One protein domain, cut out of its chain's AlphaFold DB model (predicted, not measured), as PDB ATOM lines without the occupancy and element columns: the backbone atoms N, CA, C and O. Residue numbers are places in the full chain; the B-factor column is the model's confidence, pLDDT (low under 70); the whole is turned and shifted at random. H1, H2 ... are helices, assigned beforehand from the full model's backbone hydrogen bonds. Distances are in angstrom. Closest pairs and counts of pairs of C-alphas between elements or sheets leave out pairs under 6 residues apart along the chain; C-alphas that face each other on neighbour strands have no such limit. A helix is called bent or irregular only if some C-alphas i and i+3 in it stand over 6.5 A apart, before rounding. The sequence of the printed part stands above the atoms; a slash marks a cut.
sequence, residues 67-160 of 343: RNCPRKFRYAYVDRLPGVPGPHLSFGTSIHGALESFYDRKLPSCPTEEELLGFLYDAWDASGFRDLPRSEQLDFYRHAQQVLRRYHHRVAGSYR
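Overview. This is residues 67 to 160 of the 343 residues of the protein "PD-(D/E)XK nuclease family protein" of Nitriliruptor sp (UniProt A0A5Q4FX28). Three helices, H2, H3 and H4, pack together in a small body whose centres make a triangle, and a short helix, H1, sticks out far from it, joined by residues 79 to 86. In the body H2 and H4 run side by side the same way, and the shorter H3 packs on both at a slant. The printed part has 94 residues with four named helices, in the order H1, H2, H3, H4, and no named strand; its class is all helix. It is loose, with a radius of gyration of the C-alphas of 16.7 A, and spans 48 by 32 by 19 A, the arm with H1 making much of the length.

Along the chain. H1 is residues 70 to 78, beginning with C-alpha 70 at (9.401, -83.264, 164.211). H2, residues 87 to 103, measures 24.8 A from first to last C-alpha and begins with C-alpha 87 at (26.821, -73.141, 149.435). H3, residues 113 to 122, measures 14.6 A. H4, residues 134 to 158, is the longest helix at 37.0 A and ends with C-alpha 158 at (38.446, -99.773, 137.026). H4 is irregular, with C-alphas 154 and 157 7.4 A apart, and has a kink of 27 degrees near residue 152.

Arrangement. H1 touches no helix and is apart from H2, H3 and H4. H2 and H3 touch, their closest C-alphas being those of Ala 98 and Leu 120 at 4.6 A. They run opposite ways at a steep tilt of 53 degrees. H3 and H4 form a helical hairpin: they touch, opposite ways at a steep tilt of 43 degrees. Their closest C-alphas are those of Glu 113 and His 152, 6.2 A apart, and H4 touches H3 with residues 144 to 152 alone. H2 touches H4 with residues 91 to 95 alone, and H4 touches H2 with residues 140 to 148 alone. Their closest C-alphas are those of Ile 95 and Ala 144, 7.0 A apart, and they run the same way at a shallow tilt of 33 degrees, only just short of steep. The helix packing is mostly crossed, only just, with one of the three touching pairs at a shallow tilt. In H1, H2 and H3 every O i to N i+4 pair is within hydrogen-bond range; in H4, 19 of 21 are.

Size, cuts and confidence. The two C-alphas farthest apart are those of Arg 71 and Ser 109, 48.3 A. The printed part has no cut. The link from H3 to H4, 11 residues, is long; those from H1 to H2 and from H2 to H3 are short. The mean pLDDT of the printed part is 91.4, and residues 83 to 85, in the link from H1 to H2, are under 70.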
ATOM      1  N   ARG A  67      13.128 -87.373 162.437       95.06
ATOM      2  CA  ARG A  67      13.883 -87.996 163.535       95.06
ATOM      3  C   ARG A  67      14.789 -87.010 164.269       95.06
ATOM      4  O   ARG A  67      14.986 -87.160 165.471       95.06
ATOM      5  N   ASN A  68      15.348 -86.026 163.564       93.88
ATOM      6  CA  ASN A  68      16.143 -84.970 164.182       93.88
ATOM      7  C   ASN A  68      15.257 -83.974 164.946       93.88
ATOM      8  O   ASN A  68      15.610 -83.574 166.052       93.88
ATOM      9  N   CYS A  69      14.137 -83.537 164.360       96.06
ATOM     10  CA  CYS A  69      13.157 -82.678 165.021       96.06
ATOM     11  C   CYS A  69      11.810 -82.687 164.261       96.06
ATOM     12  O   CYS A  69      11.721 -82.093 163.177       96.06
ATOM     13  N   PRO A  70      10.726 -83.245 164.838       96.25
ATOM     14  CA  PRO A  70       9.401 -83.264 164.211       96.25
ATOM     15  C   PRO A  70       8.861 -81.865 163.878       96.25
ATOM     16  O   PRO A  70       8.214 -81.661 162.850       96.25
ATOM     17  N   ARG A  71       9.191 -80.860 164.702       94.44
ATOM     18  CA  ARG A  71       8.835 -79.458 164.434       94.44
ATOM     19  C   ARG A  71       9.522 -78.907 163.180       94.44
ATOM     20  O   ARG A  71       8.864 -78.251 162.377       94.44
ATOM     21  N   LYS A  72      10.811 -79.213 162.973       92.38
ATOM     22  CA  LYS A  72      11.547 -78.829 161.753       92.38
ATOM     23  C   LYS A  72      10.930 -79.488 160.520       92.38
ATOM     24  O   LYS A  72      10.738 -78.821 159.508       92.38
ATOM     25  N   PHE A  73      10.584 -80.771 160.622       93.12
ATOM     26  CA  PHE A  73       9.880 -81.484 159.557       93.12
ATOM     27  C   PHE A  73       8.566 -80.794 159.185       93.12
ATOM     28  O   PHE A  73       8.308 -80.578 158.001       93.12
ATOM     29  N   ARG A  74       7.755 -80.414 160.182       92.56
ATOM     30  CA  ARG A  74       6.498 -79.698 159.948       92.56
ATOM     31  C   ARG A  74       6.744 -78.401 159.184       92.56
ATOM     32  O   ARG A  74       6.148 -78.213 158.130       92.56
ATOM     33  N   TYR A  75       7.652 -77.553 159.658       89.75
ATOM     34  CA  TYR A  75       7.933 -76.278 158.997       89.75
ATOM     35  C   TYR A  75       8.415 -76.446 157.553       89.75
ATOM     36  O   TYR A  75       7.919 -75.763 156.660       89.75
ATOM     37  N   ALA A  76       9.316 -77.397 157.304       88.06
ATOM     38  CA  ALA A  76       9.884 -77.613 155.977       88.06
ATOM     39  C   ALA A  76       8.911 -78.283 154.991       88.06
ATOM     40  O   ALA A  76       8.856 -77.902 153.826       88.06
ATOM     41  N   TYR A  77       8.151 -79.292 155.430       88.38
ATOM     42  CA  TYR A  77       7.416 -80.181 154.516       88.38
ATOM     43  C   TYR A  77       5.892 -80.108 154.638       88.38
ATOM     44  O   TYR A  77       5.200 -80.435 153.675       88.38
ATOM     45  N   VAL A  78       5.364 -79.689 155.791       87.50
ATOM     46  CA  VAL A  78       3.920 -79.481 155.994       87.50
ATOM     47  C   VAL A  78       3.568 -78.028 155.688       87.50
ATOM     48  O   VAL A  78       2.737 -77.770 154.823       87.50
ATOM     49  N   ASP A  79       4.243 -77.092 156.357       84.88
ATOM     50  CA  ASP A  79       3.986 -75.651 156.251       84.88
ATOM     51  C   ASP A  79       4.750 -75.007 155.082       84.88
ATOM     52  O   ASP A  79       4.401 -73.910 154.652       84.88
ATOM     53  N   ARG A  80       5.749 -75.718 154.534       83.19
ATOM     54  CA  ARG A  80       6.528 -75.348 153.339       83.19
ATOM     55  C   ARG A  80       7.174 -73.969 153.448       83.19
ATOM     56  O   ARG A  80       7.169 -73.183 152.501       83.19
ATOM     57  N   LEU A  81       7.731 -73.681 154.617       81.38
ATOM     58  CA  LEU A  81       8.473 -72.451 154.839       81.38
ATOM     59  C   LEU A  81       9.760 -72.469 153.999       81.38
ATOM     60  O   LEU A  81      10.451 -73.495 153.982       81.38
ATOM     61  N   PRO A  82      10.089 -71.361 153.310       72.69
ATOM     62  CA  PRO A  82      11.266 -71.298 152.457       72.69
ATOM     63  C   PRO A  82      12.529 -71.574 153.278       72.69
ATOM     64  O   PRO A  82      12.729 -70.996 154.344       72.69
ATOM     65  N   GLY A  83      13.367 -72.477 152.774       64.38
ATOM     66  CA  GLY A  83      14.734 -72.670 153.250       64.38
ATOM     67  C   GLY A  83      15.707 -71.976 152.305       64.38
ATOM     68  O   GLY A  83      15.456 -71.911 151.101       64.38
ATOM     69  N   VAL A  84      16.818 -71.468 152.833       58.62
ATOM     70  CA  VAL A  84      17.880 -70.887 152.004       58.62
ATOM     71  C   VAL A  84      18.853 -72.008 151.621       58.62
ATOM     72  O   VAL A  84      19.447 -72.618 152.513       58.62
ATOM     73  N   PRO A  85      19.022 -72.340 150.326       63.00
ATOM     74  CA  PRO A  85      20.018 -73.322 149.921       63.00
ATOM     75  C   PRO A  85      21.416 -72.768 150.212       63.00
ATOM     76  O   PRO A  85      21.824 -71.749 149.663       63.00
ATOM     77  N   GLY A  86      22.147 -73.430 151.108       77.56
ATOM     78  CA  GLY A  86      23.509 -73.033 151.458       77.56
ATOM     79  C   GLY A  86      24.546 -73.463 150.406       77.56
ATOM     80  O   GLY A  86      24.321 -74.443 149.689       77.56
ATOM     81  N   PRO A  87      25.737 -72.833 150.379       85.25
ATOM     82  CA  PRO A  87      26.821 -73.141 149.435       85.25
ATOM     83  C   PRO A  87      27.187 -74.630 149.339       85.25
ATOM     84  O   PRO A  87      27.484 -75.155 148.268       85.25
ATOM     85  N   HIS A  88      27.157 -75.346 150.466       86.75
ATOM     86  CA  HIS A  88      27.501 -76.768 150.517       86.75
ATOM     87  C   HIS A  88      26.476 -77.676 149.833       86.75
ATOM     88  O   HIS A  88      26.861 -78.731 149.331       86.75
ATOM     89  N   LEU A  89      25.198 -77.284 149.810       86.69
ATOM     90  CA  LEU A  89      24.157 -78.047 149.126       86.69
ATOM     91  C   LEU A  89      24.346 -77.936 147.614       86.69
ATOM     92  O   LEU A  89      24.460 -78.964 146.957       86.69
ATOM     93  N   SER A  90      24.492 -76.713 147.097       90.88
ATOM     94  CA  SER A  90      24.775 -76.478 145.676       90.88
ATOM     95  C   SER A  90      26.074 -77.144 145.227       90.88
ATOM     96  O   SER A  90      26.099 -77.797 144.192       90.88
ATOM     97  N   PHE A  91      27.136 -77.091 146.043       94.69
ATOM     98  CA  PHE A  91      28.366 -77.847 145.772       94.69
ATOM     99  C   PHE A  91      28.103 -79.356 145.642       94.69
ATOM    100  O   PHE A  91      28.643 -80.000 144.747       94.69
ATOM    101  N   GLY A  92      27.286 -79.920 146.536       93.38
ATOM    102  CA  GLY A  92      26.866 -81.317 146.477       93.38
ATOM    103  C   GLY A  92      26.135 -81.644 145.180       93.38
ATOM    104  O   GLY A  92      26.572 -82.535 144.457       93.38
ATOM    105  N   THR A  93      25.091 -80.879 144.863       92.50
ATOM    106  CA  THR A  93      24.289 -81.032 143.640       92.50
ATOM    107  C   THR A  93      25.162 -81.021 142.386       92.50
ATOM    108  O   THR A  93      25.057 -81.933 141.571       92.50
ATOM    109  N   SER A  94      26.088 -80.062 142.270       96.25
ATOM    110  CA  SER A  94      26.991 -79.968 141.116       96.25
ATOM    111  C   SER A  94      27.887 -81.198 140.957       96.25
ATOM    112  O   SER A  94      28.125 -81.656 139.842       96.25
ATOM    113  N   ILE A  95      28.399 -81.749 142.064       97.88
ATOM    114  CA  ILE A  95      29.231 -82.961 142.026       97.88
ATOM    115  C   ILE A  95      28.397 -84.182 141.629       97.88
ATOM    116  O   ILE A  95      28.863 -84.972 140.815       97.88
ATOM    117  N   HIS A  96      27.183 -84.334 142.169       96.12
ATOM    118  CA  HIS A  96      26.302 -85.448 141.809       96.12
ATOM    119  C   HIS A  96      25.930 -85.400 140.323       96.12
ATOM    120  O   HIS A  96      26.158 -86.385 139.633       96.12
ATOM    121  N   GLY A  97      25.489 -84.247 139.804       95.94
ATOM    122  CA  GLY A  97      25.127 -84.110 138.386       95.94
ATOM    123  C   GLY A  97      26.301 -84.359 137.428       95.94
ATOM    124  O   GLY A  97      26.140 -84.979 136.374       95.94
ATOM    125  N   ALA A  98      27.516 -83.954 137.815       97.12
ATOM    126  CA  ALA A  98      28.720 -84.265 137.046       97.12
ATOM    127  C   ALA A  98      29.015 -85.775 137.012       97.12
ATOM    128  O   ALA A  98      29.388 -86.312 135.968       97.12
ATOM    129  N   LEU A  99      28.858 -86.462 138.149       96.88
ATOM    130  CA  LEU A  99      29.081 -87.905 138.254       96.88
ATOM    131  C   LEU A  99      27.968 -88.721 137.588       96.88
ATOM    132  O   LEU A  99      28.266 -89.748 136.989       96.88
ATOM    133  N   GLU A 100      26.721 -88.266 137.640       94.88
ATOM    134  CA  GLU A 100      25.612 -88.840 136.876       94.88
ATOM    135  C   GLU A 100      25.949 -88.817 135.383       94.88
ATOM    136  O   GLU A 100      26.032 -89.870 134.754       94.88
ATOM    137  N   SER A 101      26.278 -87.640 134.842       94.81
ATOM    138  CA  SER A 101      26.643 -87.470 133.428       94.81
ATOM    139  C   SER A 101      27.881 -88.284 133.031       94.81
ATOM    140  O   SER A 101      27.986 -88.781 131.909       94.81
ATOM    141  N   PHE A 102      28.826 -88.455 133.959       95.25
ATOM    142  CA  PHE A 102      30.014 -89.281 133.755       95.25
ATOM    143  C   PHE A 102      29.681 -90.764 133.546       95.25
ATOM    144  O   PHE A 102      30.381 -91.435 132.791       95.25
ATOM    145  N   TYR A 103      28.621 -91.263 134.179       93.94
ATOM    146  CA  TYR A 103      28.238 -92.674 134.149       93.94
ATOM    147  C   TYR A 103      27.011 -92.991 133.273       93.94
ATOM    148  O   TYR A 103      26.860 -94.141 132.869       93.94
ATOM    149  N   ASP A 104      26.173 -92.007 132.927       88.44
ATOM    150  CA  ASP A 104      24.992 -92.181 132.057       88.44
ATOM    151  C   ASP A 104      25.366 -92.437 130.579       88.44
ATOM    152  O   ASP A 104      24.562 -92.839 129.729       88.44
ATOM    153  N   ARG A 105      26.646 -92.274 130.235       77.75
ATOM    154  CA  ARG A 105      27.141 -92.614 128.903       77.75
ATOM    155  C   ARG A 105      27.054 -94.122 128.716       77.75
ATOM    156  O   ARG A 105      27.818 -94.870 129.308       77.75
ATOM    157  N   LYS A 106      26.207 -94.571 127.788       73.69
ATOM    158  CA  LYS A 106      26.072 -95.977 127.346       73.69
ATOM    159  C   LYS A 106      27.311 -96.523 126.603       73.69
ATOM    160  O   LYS A 106      27.188 -97.391 125.741       73.69
ATOM    161  N   LEU A 107      28.499 -95.984 126.885       81.44
ATOM    162  CA  LEU A 107      29.773 -96.340 126.274       81.44
ATOM    163  C   LEU A 107      30.684 -97.028 127.301       81.44
ATOM    164  O   LEU A 107      30.889 -96.500 128.391       81.44
ATOM    165  N   PRO A 108      31.298 -98.172 126.952       80.19
ATOM    166  CA  PRO A 108      32.134 -98.928 127.884       80.19
ATOM    167  C   PRO A 108      33.473 -98.245 128.207       80.19
ATOM    168  O   PRO A 108      34.134 -98.616 129.173       80.19
ATOM    169  N   SER A 109      33.896 -97.262 127.408       88.88
ATOM    170  CA  SER A 109      35.119 -96.497 127.650       88.88
ATOM    171  C   SER A 109      34.905 -95.430 128.722       88.88
ATOM    172  O   SER A 109      33.979 -94.626 128.610       88.88
ATOM    173  N   CYS A 110      35.812 -95.372 129.698       93.19
ATOM    174  CA  CYS A 110      35.848 -94.296 130.686       93.19
ATOM    175  C   CYS A 110      35.957 -92.928 129.989       93.19
ATOM    176  O   CYS A 110      36.862 -92.764 129.162       93.19
ATOM    177  N   PRO A 111      35.116 -91.937 130.340       94.94
ATOM    178  CA  PRO A 111      35.306 -90.561 129.895       94.94
ATOM    179  C   PRO A 111      36.671 -90.018 130.312       94.94
ATOM    180  O   PRO A 111      37.238 -90.450 131.321       94.94
ATOM    181  N   THR A 112      37.205 -89.061 129.559       96.88
ATOM    182  CA  THR A 112      38.453 -88.380 129.930       96.88
ATOM    183  C   THR A 112      38.243 -87.461 131.139       96.88
ATOM    184  O   THR A 112      37.116 -87.110 131.493       96.88
ATOM    185  N   GLU A 113      39.337 -87.053 131.791       97.69
ATOM    186  CA  GLU A 113      39.268 -86.054 132.868       97.69
ATOM    187  C   GLU A 113      38.634 -84.748 132.357       97.69
ATOM    188  O   GLU A 113      37.804 -84.151 133.037       97.69
ATOM    189  N   GLU A 114      38.989 -84.324 131.143       97.81
ATOM    190  CA  GLU A 114      38.465 -83.109 130.511       97.81
ATOM    191  C   GLU A 114      36.953 -83.191 130.273       97.81
ATOM    192  O   GLU A 114      36.243 -82.235 130.579       97.81
ATOM    193  N   GLU A 115      36.447 -84.340 129.810       97.19
ATOM    194  CA  GLU A 115      35.005 -84.574 129.667       97.19
ATOM    195  C   GLU A 115      34.290 -84.499 131.025       97.19
ATOM    196  O   GLU A 115      33.268 -83.823 131.135       97.19
ATOM    197  N   LEU A 116      34.849 -85.104 132.085       97.56
ATOM    198  CA  LEU A 116      34.276 -85.019 133.436       97.56
ATOM    199  C   LEU A 116      34.203 -83.572 133.953       97.56
ATOM    200  O   LEU A 116      33.234 -83.188 134.607       97.56
ATOM    201  N   LEU A 117      35.219 -82.755 133.668       98.06
ATOM    202  CA  LEU A 117      35.200 -81.335 134.022       98.06
ATOM    203  C   LEU A 117      34.207 -80.533 133.169       98.06
ATOM    204  O   LEU A 117      33.673 -79.539 133.661       98.06
ATOM    205  N   GLY A 118      33.939 -80.965 131.935       98.00
ATOM    206  CA  GLY A 118      32.836 -80.461 131.116       98.00
ATOM    207  C   GLY A 118      31.481 -80.732 131.769       98.00
ATOM    208  O   GLY A 118      30.703 -79.806 131.963       98.00
ATOM    209  N   PHE A 119      31.247 -81.958 132.248       96.88
ATOM    210  CA  PHE A 119      30.009 -82.292 132.964       96.88
ATOM    211  C   PHE A 119      29.821 -81.475 134.245       96.88
ATOM    212  O   PHE A 119      28.704 -81.087 134.573       96.88
ATOM    213  N   LEU A 120      30.906 -81.161 134.961       97.56
ATOM    214  CA  LEU A 120      30.839 -80.245 136.103       97.56
ATOM    215  C   LEU A 120      30.403 -78.839 135.701       97.56
ATOM    216  O   LEU A 120      29.674 -78.203 136.457       97.56
ATOM    217  N   TYR A 121      30.882 -78.339 134.564       96.75
ATOM    218  CA  TYR A 121      30.484 -77.029 134.068       96.75
ATOM    219  C   TYR A 121      28.980 -76.993 133.779       96.75
ATOM    220  O   TYR A 121      28.301 -76.072 134.233       96.75
ATOM    221  N   ASP A 122      28.462 -78.025 133.110       95.50
ATOM    222  CA  ASP A 122      27.044 -78.132 132.758       95.50
ATOM    223  C   ASP A 122      26.148 -78.310 133.994       95.50
ATOM    224  O   ASP A 122      25.073 -77.717 134.082       95.50
ATOM    225  N   ALA A 123      26.606 -79.081 134.984       94.31
ATOM    226  CA  ALA A 123      25.869 -79.361 136.215       94.31
ATOM    227  C   ALA A 123      26.042 -78.292 137.314       94.31
ATOM    228  O   ALA A 123      25.518 -78.465 138.416       94.31
ATOM    229  N   TRP A 124      26.798 -77.213 137.076       95.75
ATOM    230  CA  TRP A 124      27.149 -76.265 138.135       95.75
ATOM    231  C   TRP A 124      25.943 -75.455 138.638       95.75
ATOM    232  O   TRP A 124      25.500 -74.493 138.008       95.75
ATOM    233  N   ASP A 125      25.468 -75.772 139.842       91.50
ATOM    234  CA  ASP A 125      24.443 -74.991 140.532       91.50
ATOM    235  C   ASP A 125      25.051 -73.747 141.199       91.50
ATOM    236  O   ASP A 125      25.643 -73.807 142.275       91.50
ATOM    237  N   ALA A 126      24.877 -72.580 140.575       88.25
ATOM    238  CA  ALA A 126      25.355 -71.313 141.122       88.25
ATOM    239  C   ALA A 126      24.476 -70.748 142.264       88.25
ATOM    240  O   ALA A 126      24.865 -69.766 142.905       88.25
ATOM    241  N   SER A 127      23.285 -71.312 142.507       85.88
ATOM    242  CA  SER A 127      22.238 -70.673 143.318       85.88
ATOM    243  C   SER A 127      22.623 -70.476 144.786       85.88
ATOM    244  O   SER A 127      22.369 -69.398 145.331       85.88
ATOM    245  N   GLY A 128      23.290 -71.459 145.397       84.38
ATOM    246  CA  GLY A 128      23.758 -71.408 146.784       84.38
ATOM    247  C   GLY A 128      25.006 -70.552 147.001       84.38
ATOM    248  O   GLY A 128      25.420 -70.364 148.140       84.38
ATOM    249  N   PHE A 129      25.612 -70.015 145.936       87.00
ATOM    250  CA  PHE A 129      26.800 -69.157 146.021       87.00
ATOM    251  C   PHE A 129      26.506 -67.679 145.726       87.00
ATOM    252  O   PHE A 129      27.430 -66.866 145.743       87.00
ATOM    253  N   ARG A 130      25.246 -67.322 145.433       85.19
ATOM    254  CA  ARG A 130      24.858 -65.973 144.976       85.19
ATOM    255  C   ARG A 130      25.257 -64.860 145.941       85.19
ATOM    256  O   ARG A 130      25.694 -63.810 145.482       85.19
ATOM    257  N   ASP A 131      25.173 -65.124 147.240       86.00
ATOM    258  CA  ASP A 131      25.473 -64.142 148.286       86.00
ATOM    259  C   ASP A 131      26.961 -64.115 148.681       86.00
ATOM    260  O   ASP A 131      27.371 -63.312 149.518       86.00
ATOM    261  N   LEU A 132      27.791 -64.979 148.083       88.06
ATOM    262  CA  LEU A 132      29.226 -65.026 148.352       88.06
ATOM    263  C   LEU A 132      30.014 -64.080 147.435       88.06
ATOM    264  O   LEU A 132      29.665 -63.925 146.256       88.06
ATOM    265  N   PRO A 133      31.148 -63.527 147.909       93.25
ATOM    266  CA  PRO A 133      32.094 -62.814 147.060       93.25
ATOM    267  C   PRO A 133      32.537 -63.660 145.864       93.25
ATOM    268  O   PRO A 133      32.752 -64.868 145.975       93.25
ATOM    269  N   ARG A 134      32.764 -63.018 144.711       91.38
ATOM    270  CA  ARG A 134      33.141 -63.722 143.472       91.38
ATOM    271  C   ARG A 134      34.391 -64.599 143.621       91.38
ATOM    272  O   ARG A 134      34.470 -65.644 142.978       91.38
ATOM    273  N   SER A 135      35.347 -64.192 144.455       93.75
ATOM    274  CA  SER A 135      36.538 -64.985 144.782       93.75
ATOM    275  C   SER A 135      36.182 -66.313 145.447       93.75
ATOM    276  O   SER A 135      36.674 -67.351 145.022       93.75
ATOM    277  N   GLU A 136      35.266 -66.299 146.416       93.06
ATOM    278  CA  GLU A 136      34.829 -67.507 147.120       93.06
ATOM    279  C   GLU A 136      34.029 -68.435 146.204       93.06
ATOM    280  O   GLU A 136      34.263 -69.641 146.199       93.06
ATOM    281  N   GLN A 137      33.149 -67.882 145.358       92.75
ATOM    282  CA  GLN A 137      32.445 -68.668 144.334       92.75
ATOM    283  C   GLN A 137      33.438 -69.427 143.437       92.75
ATOM    284  O   GLN A 137      33.253 -70.608 143.134       92.75
ATOM    285  N   LEU A 138      34.512 -68.747 143.022       94.25
ATOM    286  CA  LEU A 138      35.548 -69.331 142.180       94.25
ATOM    287  C   LEU A 138      36.365 -70.393 142.926       94.25
ATOM    288  O   LEU A 138      36.738 -71.403 142.328       94.25
ATOM    289  N   ASP A 139      36.617 -70.204 144.218       96.12
ATOM    290  CA  ASP A 139      37.317 -71.188 145.044       96.12
ATOM    291  C   ASP A 139      36.490 -72.466 145.234       96.12
ATOM    292  O   ASP A 139      37.042 -73.564 145.131       96.12
ATOM    293  N   PHE A 140      35.164 -72.359 145.394       95.94
ATOM    294  CA  PHE A 140      34.267 -73.521 145.373       95.94
ATOM    295  C   PHE A 140      34.344 -74.280 144.046       95.94
ATOM    296  O   PHE A 140      34.487 -75.505 144.052       95.94
ATOM    297  N   TYR A 141      34.306 -73.569 142.917       96.88
ATOM    298  CA  TYR A 141      34.399 -74.193 141.598       96.88
ATOM    299  C   TYR A 141      35.750 -74.889 141.387       96.88
ATOM    300  O   TYR A 141      35.806 -76.060 141.010       96.88
ATOM    301  N   ARG A 142      36.862 -74.221 141.720       97.81
ATOM    302  CA  ARG A 142      38.212 -74.811 141.661       97.81
ATOM    303  C   ARG A 142      38.337 -76.041 142.553       97.81
ATOM    304  O   ARG A 142      38.954 -77.030 142.156       97.81
ATOM    305  N   HIS A 143      37.751 -75.995 143.746       97.44
ATOM    306  CA  HIS A 143      37.734 -77.133 144.653       97.44
ATOM    307  C   HIS A 143      36.932 -78.304 144.068       97.44
ATOM    308  O   HIS A 143      37.415 -79.434 144.110       97.44
ATOM    309  N   ALA A 144      35.773 -78.050 143.452       97.75
ATOM    310  CA  ALA A 144      34.991 -79.080 142.765       97.75
ATOM    311  C   ALA A 144      35.796 -79.740 141.635       97.75
ATOM    312  O   ALA A 144      35.869 -80.967 141.567       97.75
ATOM    313  N   GLN A 145      36.504 -78.944 140.825       98.50
ATOM    314  CA  GLN A 145      37.400 -79.470 139.795       98.50
ATOM    315  C   GLN A 145      38.480 -80.377 140.401       98.50
ATOM    316  O   GLN A 145      38.675 -81.496 139.944       98.50
ATOM    317  N   GLN A 146      39.170 -79.944 141.462       98.25
ATOM    318  CA  GLN A 146      40.193 -80.763 142.133       98.25
ATOM    319  C   GLN A 146      39.632 -82.073 142.708       98.25
ATOM    320  O   GLN A 146      40.316 -83.098 142.713       98.25
ATOM    321  N   VAL A 147      38.404 -82.044 143.225       98.19
ATOM    322  CA  VAL A 147      37.706 -83.228 143.738       98.19
ATOM    323  C   VAL A 147      37.428 -84.210 142.601       98.19
ATOM    324  O   VAL A 147      37.795 -85.378 142.724       98.19
ATOM    325  N   LEU A 148      36.885 -83.742 141.477       98.44
ATOM    326  CA  LEU A 148      36.573 -84.598 140.331       98.44
ATOM    327  C   LEU A 148      37.813 -85.131 139.608       98.44
ATOM    328  O   LEU A 148      37.810 -86.287 139.201       98.44
ATOM    329  N   ARG A 149      38.912 -84.369 139.535       98.50
ATOM    330  CA  ARG A 149      40.199 -84.891 139.031       98.50
ATOM    331  C   ARG A 149      40.692 -86.081 139.850       98.50
ATOM    332  O   ARG A 149      41.046 -87.127 139.312       98.50
ATOM    333  N   ARG A 150      40.671 -85.947 141.181       98.00
ATOM    334  CA  ARG A 150      41.056 -87.041 142.088       98.00
ATOM    335  C   ARG A 150      40.104 -88.227 141.985       98.00
ATOM    336  O   ARG A 150      40.555 -89.368 142.056       98.00
ATOM    337  N   TYR A 151      38.809 -87.961 141.818       98.12
ATOM    338  CA  TYR A 151      37.816 -88.999 141.567       98.12
ATOM    339  C   TYR A 151      38.143 -89.773 140.284       98.12
ATOM    340  O   TYR A 151      38.302 -90.990 140.345       98.12
ATOM    341  N   HIS A 152      38.334 -89.072 139.162       98.00
ATOM    342  CA  HIS A 152      38.675 -89.658 137.863       98.00
ATOM    343  C   HIS A 152      39.907 -90.553 137.947       98.00
ATOM    344  O   HIS A 152      39.824 -91.738 137.632       98.00
ATOM    345  N   HIS A 153      41.011 -90.032 138.486       97.19
ATOM    346  CA  HIS A 153      42.254 -90.787 138.638       97.19
ATOM    347  C   HIS A 153      42.067 -92.082 139.450       97.19
ATOM    348  O   HIS A 153      42.714 -93.092 139.176       97.19
ATOM    349  N   ARG A 154      41.182 -92.077 140.456       96.56
ATOM    350  CA  ARG A 154      40.883 -93.265 141.269       96.56
ATOM    351  C   ARG A 154      40.072 -94.312 140.503       96.56
ATOM    352  O   ARG A 154      40.292 -95.501 140.721       96.56
ATOM    353  N   VAL A 155      39.139 -93.900 139.644       95.44
ATOM    354  CA  VAL A 155      38.178 -94.823 139.011       95.44
ATOM    355  C   VAL A 155      38.537 -95.217 137.582       95.44
ATOM    356  O   VAL A 155      38.132 -96.291 137.155       95.44
ATOM    357  N   ALA A 156      39.326 -94.422 136.852       93.94
ATOM    358  CA  ALA A 156      39.544 -94.598 135.413       93.94
ATOM    359  C   ALA A 156      40.046 -96.000 135.025       93.94
ATOM    360  O   ALA A 156      39.557 -96.592 134.066       93.94
ATOM    361  N   GLY A 157      40.968 -96.577 135.805       93.12
ATOM    362  CA  GLY A 157      41.501 -97.924 135.552       93.12
ATOM    363  C   GLY A 157      40.532 -99.072 135.870       93.12
ATOM    364  O   GLY A 157      40.748-100.199 135.437       93.12
ATOM    365  N   SER A 158      39.463 -98.795 136.617       91.44
ATOM    366  CA  SER A 158      38.446 -99.773 137.026       91.44
ATOM    367  C   SER A 158      37.043 -99.386 136.561       91.44
ATOM    368  O   SER A 158      36.061 -99.937 137.051       91.44
ATOM    369  N   TYR A 159      36.942 -98.458 135.604       92.75
ATOM    370  CA  TYR A 159      35.665 -97.984 135.092       92.75
ATOM    371  C   TYR A 159      34.834 -99.153 134.561       92.75
ATOM    372  O   TYR A 159      35.331-100.038 133.852       92.75
ATOM    373  N   ARG A 160      33.559 -99.146 134.931       90.88
ATOM    374  CA  ARG A 160      32.533-100.074 134.476       90.88
ATOM    375  C   ARG A 160      31.265 -99.276 134.239       90.88
ATOM    376  O   ARG A 160      31.032 -98.270 134.909       90.88
TER     377      ARG A 160